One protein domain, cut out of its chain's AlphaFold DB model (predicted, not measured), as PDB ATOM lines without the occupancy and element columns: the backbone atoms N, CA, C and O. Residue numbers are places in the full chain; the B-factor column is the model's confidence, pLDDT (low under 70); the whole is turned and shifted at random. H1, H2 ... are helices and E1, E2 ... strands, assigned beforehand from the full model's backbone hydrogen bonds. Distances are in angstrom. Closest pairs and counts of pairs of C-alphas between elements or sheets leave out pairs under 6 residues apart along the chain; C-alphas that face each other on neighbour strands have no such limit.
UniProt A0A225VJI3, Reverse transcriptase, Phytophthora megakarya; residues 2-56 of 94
ATOM      1  N   LYS A   2     104.464 140.035 197.913       87.88
ATOM      2  CA  LYS A   2     104.018 141.127 198.810       87.88
ATOM      3  C   LYS A   2     102.523 141.059 199.144       87.88
ATOM      4  O   LYS A   2     102.171 140.971 200.306       87.88
ATOM      5  N   LYS A   3     101.677 140.920 198.114       86.06
ATOM      6  CA  LYS A   3     100.225 140.710 198.261       86.06
ATOM      7  C   LYS A   3      99.843 139.511 199.141       86.06
ATOM      8  O   LYS A   3      98.830 139.543 199.820       86.06
ATOM      9  N   TYR A   4     100.648 138.445 199.115       87.44
ATOM     10  CA  TYR A   4     100.422 137.259 199.948       87.44
ATOM     11  C   TYR A   4     100.708 137.579 201.419       87.44
ATOM     12  O   TYR A   4      99.900 137.264 202.284       87.44
ATOM     13  N   LEU A   5     101.826 138.260 201.688       86.94
ATOM     14  CA  LEU A   5     102.232 138.666 203.036       86.94
ATOM     15  C   LEU A   5     101.340 139.766 203.628       86.94
ATOM     16  O   LEU A   5     101.101 139.768 204.828       86.94
ATOM     17  N   SER A   6     100.801 140.660 202.795       85.69
ATOM     18  CA  SER A   6      99.854 141.700 203.213       85.69
ATOM     19  C   SER A   6      98.423 141.180 203.423       85.69
ATOM     20  O   SER A   6      97.524 141.967 203.711       85.69
ATOM     21  N   GLY A   7      98.173 139.877 203.233       81.56
ATOM     22  CA  GLY A   7      96.839 139.276 203.345       81.56
ATOM     23  C   GLY A   7      95.896 139.589 202.174       81.56
ATOM     24  O   GLY A   7      94.724 139.218 202.203       81.56
ATOM     25  N   SER A   8      96.388 140.227 201.110       83.56
ATOM     26  CA  SER A   8      95.641 140.531 199.881       83.56
ATOM     27  C   SER A   8      95.622 139.326 198.929       83.56
ATOM     28  O   SER A   8      96.086 139.385 197.791       83.56
ATOM     29  N   ILE A   9      95.081 138.209 199.415       76.62
ATOM     30  CA  ILE A   9      95.043 136.916 198.709       76.62
ATOM     31  C   ILE A   9      94.036 136.891 197.547       76.62
ATOM     32  O   ILE A   9      94.135 136.034 196.678       76.62
ATOM     33  N   VAL A  10      93.097 137.845 197.503       78.44
ATOM     34  CA  VAL A  10      92.036 137.938 196.478       78.44
ATOM     35  C   VAL A  10      92.564 138.108 195.051       78.44
ATOM     36  O   VAL A  10      91.899 137.709 194.101       78.44
ATOM     37  N   ASP A  11      93.768 138.658 194.911       79.81
ATOM     38  CA  ASP A  11      94.431 138.882 193.625       79.81
ATOM     39  C   ASP A  11      95.382 137.740 193.230       79.81
ATOM     40  O   ASP A  11      96.068 137.845 192.213       79.81
ATOM     41  N   LEU A  12      95.504 136.693 194.054       84.12
ATOM     42  CA  LEU A  12      96.451 135.602 193.836       84.12
ATOM     43  C   LEU A  12      95.751 134.371 193.278       84.12
ATOM     44  O   LEU A  12      94.694 133.950 193.745       84.12
ATOM     45  N   THR A  13      96.386 133.730 192.304       89.06
ATOM     46  CA  THR A  13      95.956 132.410 191.850       89.06
ATOM     47  C   THR A  13      96.278 131.344 192.903       89.06
ATOM     48  O   THR A  13      97.232 131.462 193.673       89.06
ATOM     49  N   GLN A  14      95.544 130.226 192.891       86.38
ATOM     50  CA  GLN A  14      95.829 129.090 193.780       86.38
ATOM     51  C   GLN A  14      97.262 128.542 193.600       86.38
ATOM     52  O   GLN A  14      97.869 128.033 194.544       86.38
ATOM     53  N   ALA A  15      97.819 128.632 192.388       87.31
ATOM     54  CA  ALA A  15      99.193 128.222 192.112       87.31
ATOM     55  C   ALA A  15     100.212 129.149 192.797       87.31
ATOM     56  O   ALA A  15     101.173 128.669 193.403       87.31
ATOM     57  N   GLU A  16      99.977 130.461 192.750       86.38
ATOM     58  CA  GLU A  16     100.794 131.457 193.445       86.38
ATOM     59  C   GLU A  16     100.707 131.298 194.960       86.38
ATOM     60  O   GLU A  16     101.740 131.277 195.624       86.38
ATOM     61  N   GLU A  17      99.507 131.104 195.504       85.75
ATOM     62  CA  GLU A  17      99.292 130.885 196.937       85.75
ATOM     63  C   GLU A  17     100.096 129.680 197.451       85.75
ATOM     64  O   GLU A  17     100.840 129.781 198.428       85.75
ATOM     65  N   ARG A  18     100.030 128.547 196.737       87.38
ATOM     66  CA  ARG A  18     100.806 127.338 197.062       87.38
ATOM     67  C   ARG A  18     102.311 127.540 196.914       87.38
ATOM     68  O   ARG A  18     103.080 126.947 197.671       87.38
ATOM     69  N   SER A  19     102.741 128.317 195.921       87.12
ATOM     70  CA  SER A  19     104.156 128.642 195.716       87.12
ATOM     71  C   SER A  19     104.682 129.501 196.865       87.12
ATOM     72  O   SER A  19     105.722 129.187 197.445       87.12
ATOM     73  N   TYR A  20     103.934 130.539 197.244       88.44
ATOM     74  CA  TYR A  20     104.322 131.460 198.303       88.44
ATOM     75  C   TYR A  20     104.247 130.823 199.683       88.44
ATOM     76  O   TYR A  20     105.186 131.006 200.444       88.44
ATOM     77  N   GLY A  21     103.247 129.994 199.989       85.31
ATOM     78  CA  GLY A  21     103.135 129.345 201.301       85.31
ATOM     79  C   GLY A  21     104.370 128.531 201.717       85.31
ATOM     80  O   GLY A  21     104.658 128.415 202.903       85.31
ATOM     81  N   LYS A  22     105.152 128.020 200.755       85.50
ATOM     82  CA  LYS A  22     106.392 127.272 201.033       85.50
ATOM     83  C   LYS A  22     107.570 128.147 201.448       85.50
ATOM     84  O   LYS A  22     108.458 127.663 202.135       85.50
ATOM     85  N   VAL A  23     107.599 129.393 200.984       87.50
ATOM     86  CA  VAL A  23     108.748 130.300 201.139       87.50
ATOM     87  C   VAL A  23     108.400 131.551 201.936       87.50
ATOM     88  O   VAL A  23     109.291 132.294 202.313       87.50
ATOM     89  N   ALA A  24     107.119 131.803 202.209       89.12
ATOM     90  CA  ALA A  24     106.648 133.056 202.782       89.12
ATOM     91  C   ALA A  24     107.212 133.349 204.161       89.12
ATOM     92  O   ALA A  24     107.450 134.508 204.470       89.12
ATOM     93  N   ALA A  25     107.504 132.311 204.944       88.69
ATOM     94  CA  ALA A  25     108.171 132.481 206.222       88.69
ATOM     95  C   ALA A  25     109.518 133.210 206.074       88.69
ATOM     96  O   ALA A  25     109.959 133.862 207.021       88.69
ATOM     97  N   ASP A  26     110.228 133.043 204.948       90.44
ATOM     98  CA  ASP A  26     111.561 133.626 204.704       90.44
ATOM     99  C   ASP A  26     111.490 135.087 204.251       90.44
ATOM    100  O   ASP A  26     112.523 135.674 203.941       90.44
ATOM    101  N   TYR A  27     110.300 135.682 204.180       91.81
ATOM    102  CA  TYR A  27     110.133 137.048 203.714       91.81
ATOM    103  C   TYR A  27     109.239 137.857 204.643       91.81
ATOM    104  O   TYR A  27     108.292 137.342 205.231       91.81
ATOM    105  N   GLU A  28     109.502 139.155 204.697       91.38
ATOM    106  CA  GLU A  28     108.683 140.129 205.409       91.38
ATOM    107  C   GLU A  28     108.501 141.392 204.567       91.38
ATOM    108  O   GLU A  28     109.285 141.659 203.652       91.38
ATOM    109  N   VAL A  29     107.428 142.133 204.834       91.75
ATOM    110  CA  VAL A  29     107.170 143.439 204.221       91.75
ATOM    111  C   VAL A  29     107.266 144.488 205.322       91.75
ATOM    112  O   VAL A  29     106.670 144.299 206.381       91.75
ATOM    113  N   ASP A  30     108.033 145.548 205.090       90.56
ATOM    114  CA  ASP A  30     108.146 146.662 206.034       90.56
ATOM    115  C   ASP A  30     106.999 147.680 205.881       90.56
ATOM    116  O   ASP A  30     106.089 147.532 205.064       90.56
ATOM    117  N   GLU A  31     107.053 148.757 206.666       89.38
ATOM    118  CA  GLU A  31     106.060 149.838 206.624       89.38
ATOM    119  C   GLU A  31     106.070 150.637 205.306       89.38
ATOM    120  O   GLU A  31     105.109 151.345 205.003       89.38
ATOM    121  N   GLN A  32     107.134 150.528 204.507       89.75
ATOM    122  CA  GLN A  32     107.311 151.206 203.220       89.75
ATOM    123  C   GLN A  32     106.925 150.312 202.026       89.75
ATOM    124  O   GLN A  32     107.227 150.652 200.880       89.75
ATOM    125  N   ASP A  33     106.259 149.180 202.276       89.44
ATOM    126  CA  ASP A  33     105.944 148.139 201.290       89.44
ATOM    127  C   ASP A  33     107.199 147.521 200.642       89.44
ATOM    128  O   ASP A  33     107.149 146.961 199.546       89.44
ATOM    129  N   LEU A  34     108.366 147.587 201.281       91.12
ATOM    130  CA  LEU A  34     109.573 146.926 200.793       91.12
ATOM    131  C   LEU A  34     109.591 145.468 201.239       91.12
ATOM    132  O   LEU A  34     109.294 145.136 202.380       91.12
ATOM    133  N   LEU A  35     109.940 144.577 200.307       93.81
ATOM    134  CA  LEU A  35     110.024 143.144 200.570       93.81
ATOM    135  C   LEU A  35     111.449 142.800 200.996       93.81
ATOM    136  O   LEU A  35     112.384 143.025 200.229       93.81
ATOM    137  N   PHE A  36     111.604 142.189 202.160       92.81
ATOM    138  CA  PHE A  36     112.880 141.696 202.658       92.81
ATOM    139  C   PHE A  36     112.896 140.175 202.688       92.81
ATOM    140  O   PHE A  36     111.877 139.530 202.917       92.81
ATOM    141  N   TYR A  37     114.071 139.609 202.446       92.75
ATOM    142  CA  TYR A  37     114.399 138.212 202.652       92.75
ATOM    143  C   TYR A  37     115.157 138.064 203.971       92.75
ATOM    144  O   TYR A  37     116.224 138.657 204.166       92.75
ATOM    145  N   CYS A  38     114.607 137.241 204.855       90.50
ATOM    146  CA  CYS A  38     115.181 136.855 206.129       90.50
ATOM    147  C   CYS A  38     115.754 135.437 205.995       90.50
ATOM    148  O   CYS A  38     114.998 134.459 206.007       90.50
ATOM    149  N   PRO A  39     117.084 135.285 205.842       84.50
ATOM    150  CA  PRO A  39     117.681 133.963 205.746       84.50
ATOM    151  C   PRO A  39     117.420 133.174 207.040       84.50
ATOM    152  O   PRO A  39     117.414 133.761 208.121       84.50
ATOM    153  N   PRO A  40     117.284 131.836 206.983       81.94
ATOM    154  CA  PRO A  40     116.997 131.022 208.167       81.94
ATOM    155  C   PRO A  40     117.963 131.252 209.340       81.94
ATOM    156  O   PRO A  40     117.555 131.194 210.496       81.94
ATOM    157  N   THR A  41     119.224 131.576 209.049       78.69
ATOM    158  CA  THR A  41     120.260 131.899 210.041       78.69
ATOM    159  C   THR A  41     119.997 133.196 210.810       78.69
ATOM    160  O   THR A  41     120.465 133.331 211.934       78.69
ATOM    161  N   ALA A  42     119.248 134.140 210.235       76.69
ATOM    162  CA  ALA A  42     118.906 135.423 210.851       76.69
ATOM    163  C   ALA A  42     117.742 135.332 211.846       76.69
ATOM    164  O   ALA A  42     117.557 136.225 212.664       76.69
ATOM    165  N   ARG A  43     116.957 134.251 211.803       71.19
ATOM    166  CA  ARG A  43     115.737 134.104 212.615       71.19
ATOM    167  C   ARG A  43     115.978 133.847 214.099       71.19
ATOM    168  O   ARG A  43     115.057 133.996 214.890       71.19
ATOM    169  N   SER A  44     117.176 133.393 214.461       68.62
ATOM    170  CA  SER A  44     117.480 132.889 215.804       68.62
ATOM    171  C   SER A  44     118.445 133.784 216.591       68.62
ATOM    172  O   SER A  44     118.860 133.391 217.681       68.62
ATOM    173  N   GLY A  45     118.841 134.940 216.053       69.62
ATOM    174  CA  GLY A  45     119.885 135.782 216.640       69.62
ATOM    175  C   GLY A  45     119.587 137.276 216.561       69.62
ATOM    176  O   GLY A  45     118.754 137.718 215.775       69.62
ATOM    177  N   ASP A  46     120.317 138.039 217.373       74.19
ATOM    178  CA  ASP A  46     120.244 139.507 217.469       74.19
ATOM    179  C   ASP A  46     120.705 140.207 216.170       74.19
ATOM    180  O   ASP A  46     120.352 141.346 215.893       74.19
ATOM    181  N   ASP A  47     121.438 139.495 215.304       76.44
ATOM    182  CA  ASP A  47     121.903 139.977 213.996       76.44
ATOM    183  C   ASP A  47     120.817 139.969 212.901       76.44
ATOM    184  O   ASP A  47     121.146 140.094 211.717       76.44
ATOM    185  N   ARG A  48     119.529 139.829 213.249       80.19
ATOM    186  CA  ARG A  48     118.430 139.778 212.268       80.19
ATOM    187  C   ARG A  48     118.500 140.944 211.285       80.19
ATOM    188  O   ARG A  48     118.586 140.711 210.082       80.19
ATOM    189  N   ASP A  49     118.574 142.172 211.793       80.56
ATOM    190  CA  ASP A  49     118.595 143.390 210.972       80.56
ATOM    191  C   ASP A  49     119.833 143.487 210.072       80.56
ATOM    192  O   ASP A  49     119.776 144.053 208.983       80.56
ATOM    193  N   ARG A  50     120.959 142.899 210.490       82.81
ATOM    194  CA  ARG A  50     122.197 142.865 209.693       82.81
ATOM    195  C   ARG A  50     122.145 141.850 208.559       82.81
ATOM    196  O   ARG A  50     122.912 141.968 207.607       82.81
ATOM    197  N   LEU A  51     121.303 140.832 208.692       87.06
ATOM    198  CA  LEU A  51     121.197 139.720 207.753       87.06
ATOM    199  C   LEU A  51     119.966 139.821 206.843       87.06
ATOM    200  O   LEU A  51     119.864 139.044 205.885       87.06
ATOM    201  N   LEU A  52     119.049 140.751 207.127       90.62
ATOM    202  CA  LEU A  52     117.938 141.087 206.245       90.62
ATOM    203  C   LEU A  52     118.461 141.631 204.919       90.62
ATOM    204  O   LEU A  52     119.339 142.491 204.862       90.62
ATOM    205  N   ARG A  53     117.888 141.120 203.832       93.06
ATOM    206  CA  ARG A  53     118.272 141.491 202.471       93.06
ATOM    207  C   ARG A  53     117.076 142.003 201.708       93.06
ATOM    208  O   ARG A  53     116.041 141.350 201.692       93.06
ATOM    209  N   LEU A  54     117.216 143.137 201.036       93.38
ATOM    210  CA  LEU A  54     116.157 143.675 200.194       93.38
ATOM    211  C   LEU A  54     115.923 142.742 199.000       93.38
ATOM    212  O   LEU A  54     116.847 142.453 198.235       93.38
ATOM    213  N   ALA A  55     114.690 142.275 198.832       93.56
ATOM    214  CA  ALA A  55     114.305 141.434 197.713       93.56
ATOM    215  C   ALA A  55     114.140 142.289 196.446       93.56
ATOM    216  O   ALA A  55     113.241 143.128 196.359       93.56
ATOM    217  N   VAL A  56     115.003 142.069 195.456       92.94
ATOM    218  CA  VAL A  56     115.037 142.836 194.206       92.94
ATOM    219  C   VAL A  56     114.121 142.174 193.166       92.94
ATOM    220  O   VAL A  56     114.313 140.999 192.844       92.94
TER     221      VAL A  56
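AT A GLANCE: This is residues 2 to 56 of the 94 residues of the protein "Reverse transcriptase" of Phytophthora megakarya (UniProt A0A225VJI3). A small three-stranded sheet lies at mid-length of an elongated shape, with the helices H1 and H2 toward one end and the corner of H3 and H4 toward the other. The 55 printed residues have, in order, H1, H2, E1, E2, H3, H4 and E3; the sheet, E1 - E2 - E3, is all antiparallel, and the class is mixed, helices and strands. The whole is only just compact, close to loose, with a radius of gyration of the C-alphas of 12.1 A, and spans 35 by 23 by 18 A.

IN THESE COORDINATES: Find C-alpha 2 at (104.018, 141.127, 198.810), where H1, residues 2 to 5, begins. H2, residues 14 to 21, runs 10.5 A from (95.829, 129.090, 193.780). Next come E1, residues 27 to 29, E2, 35 to 37, H3, 40 to 44, 7.9 A long, and H4, 48 to 51. E3, residues 53 to 55, ends at (114.305, 141.434, 197.713).

HOW THE PARTS SIT: Look first at the hairpin E1 and E2, at 153 degrees, where N 28 and O 36 are 3.0 A apart, within hydrogen-bond range. On the other side of E2, E3 stands at 129 degrees, with N 37 and O 53 at 2.7 A. H1 only grazes the sheet; its Lys 2 and Val 29 of E1 have C-alphas 6.7 A apart. H1 and H2 are close but not clearly touching, the closest C-alphas being Tyr 4 and Glu 17, 7.1 A. H3 and H4 touch only at the corner, and only just, with 3 pairs of C-alphas within 8 A, the closest Ala 42 and Arg 48 at 4.6 A. H2 and H3 are apart. Every O i to N i+4 pair is within hydrogen-bond range in H2; H3 has 0 of 1, and 1 of 2 O i to N i+3 pairs; H1 and H4 are too short for an O i to N i+4 pair.

THE WHOLE: The two C-alphas farthest apart, those of Thr 13 and Asp 46, are 36.0 A apart. The printed part has no cut and no long link. Residues 44 to 45 are under 70 in pLDDT; the mean of the printed part is 85.7.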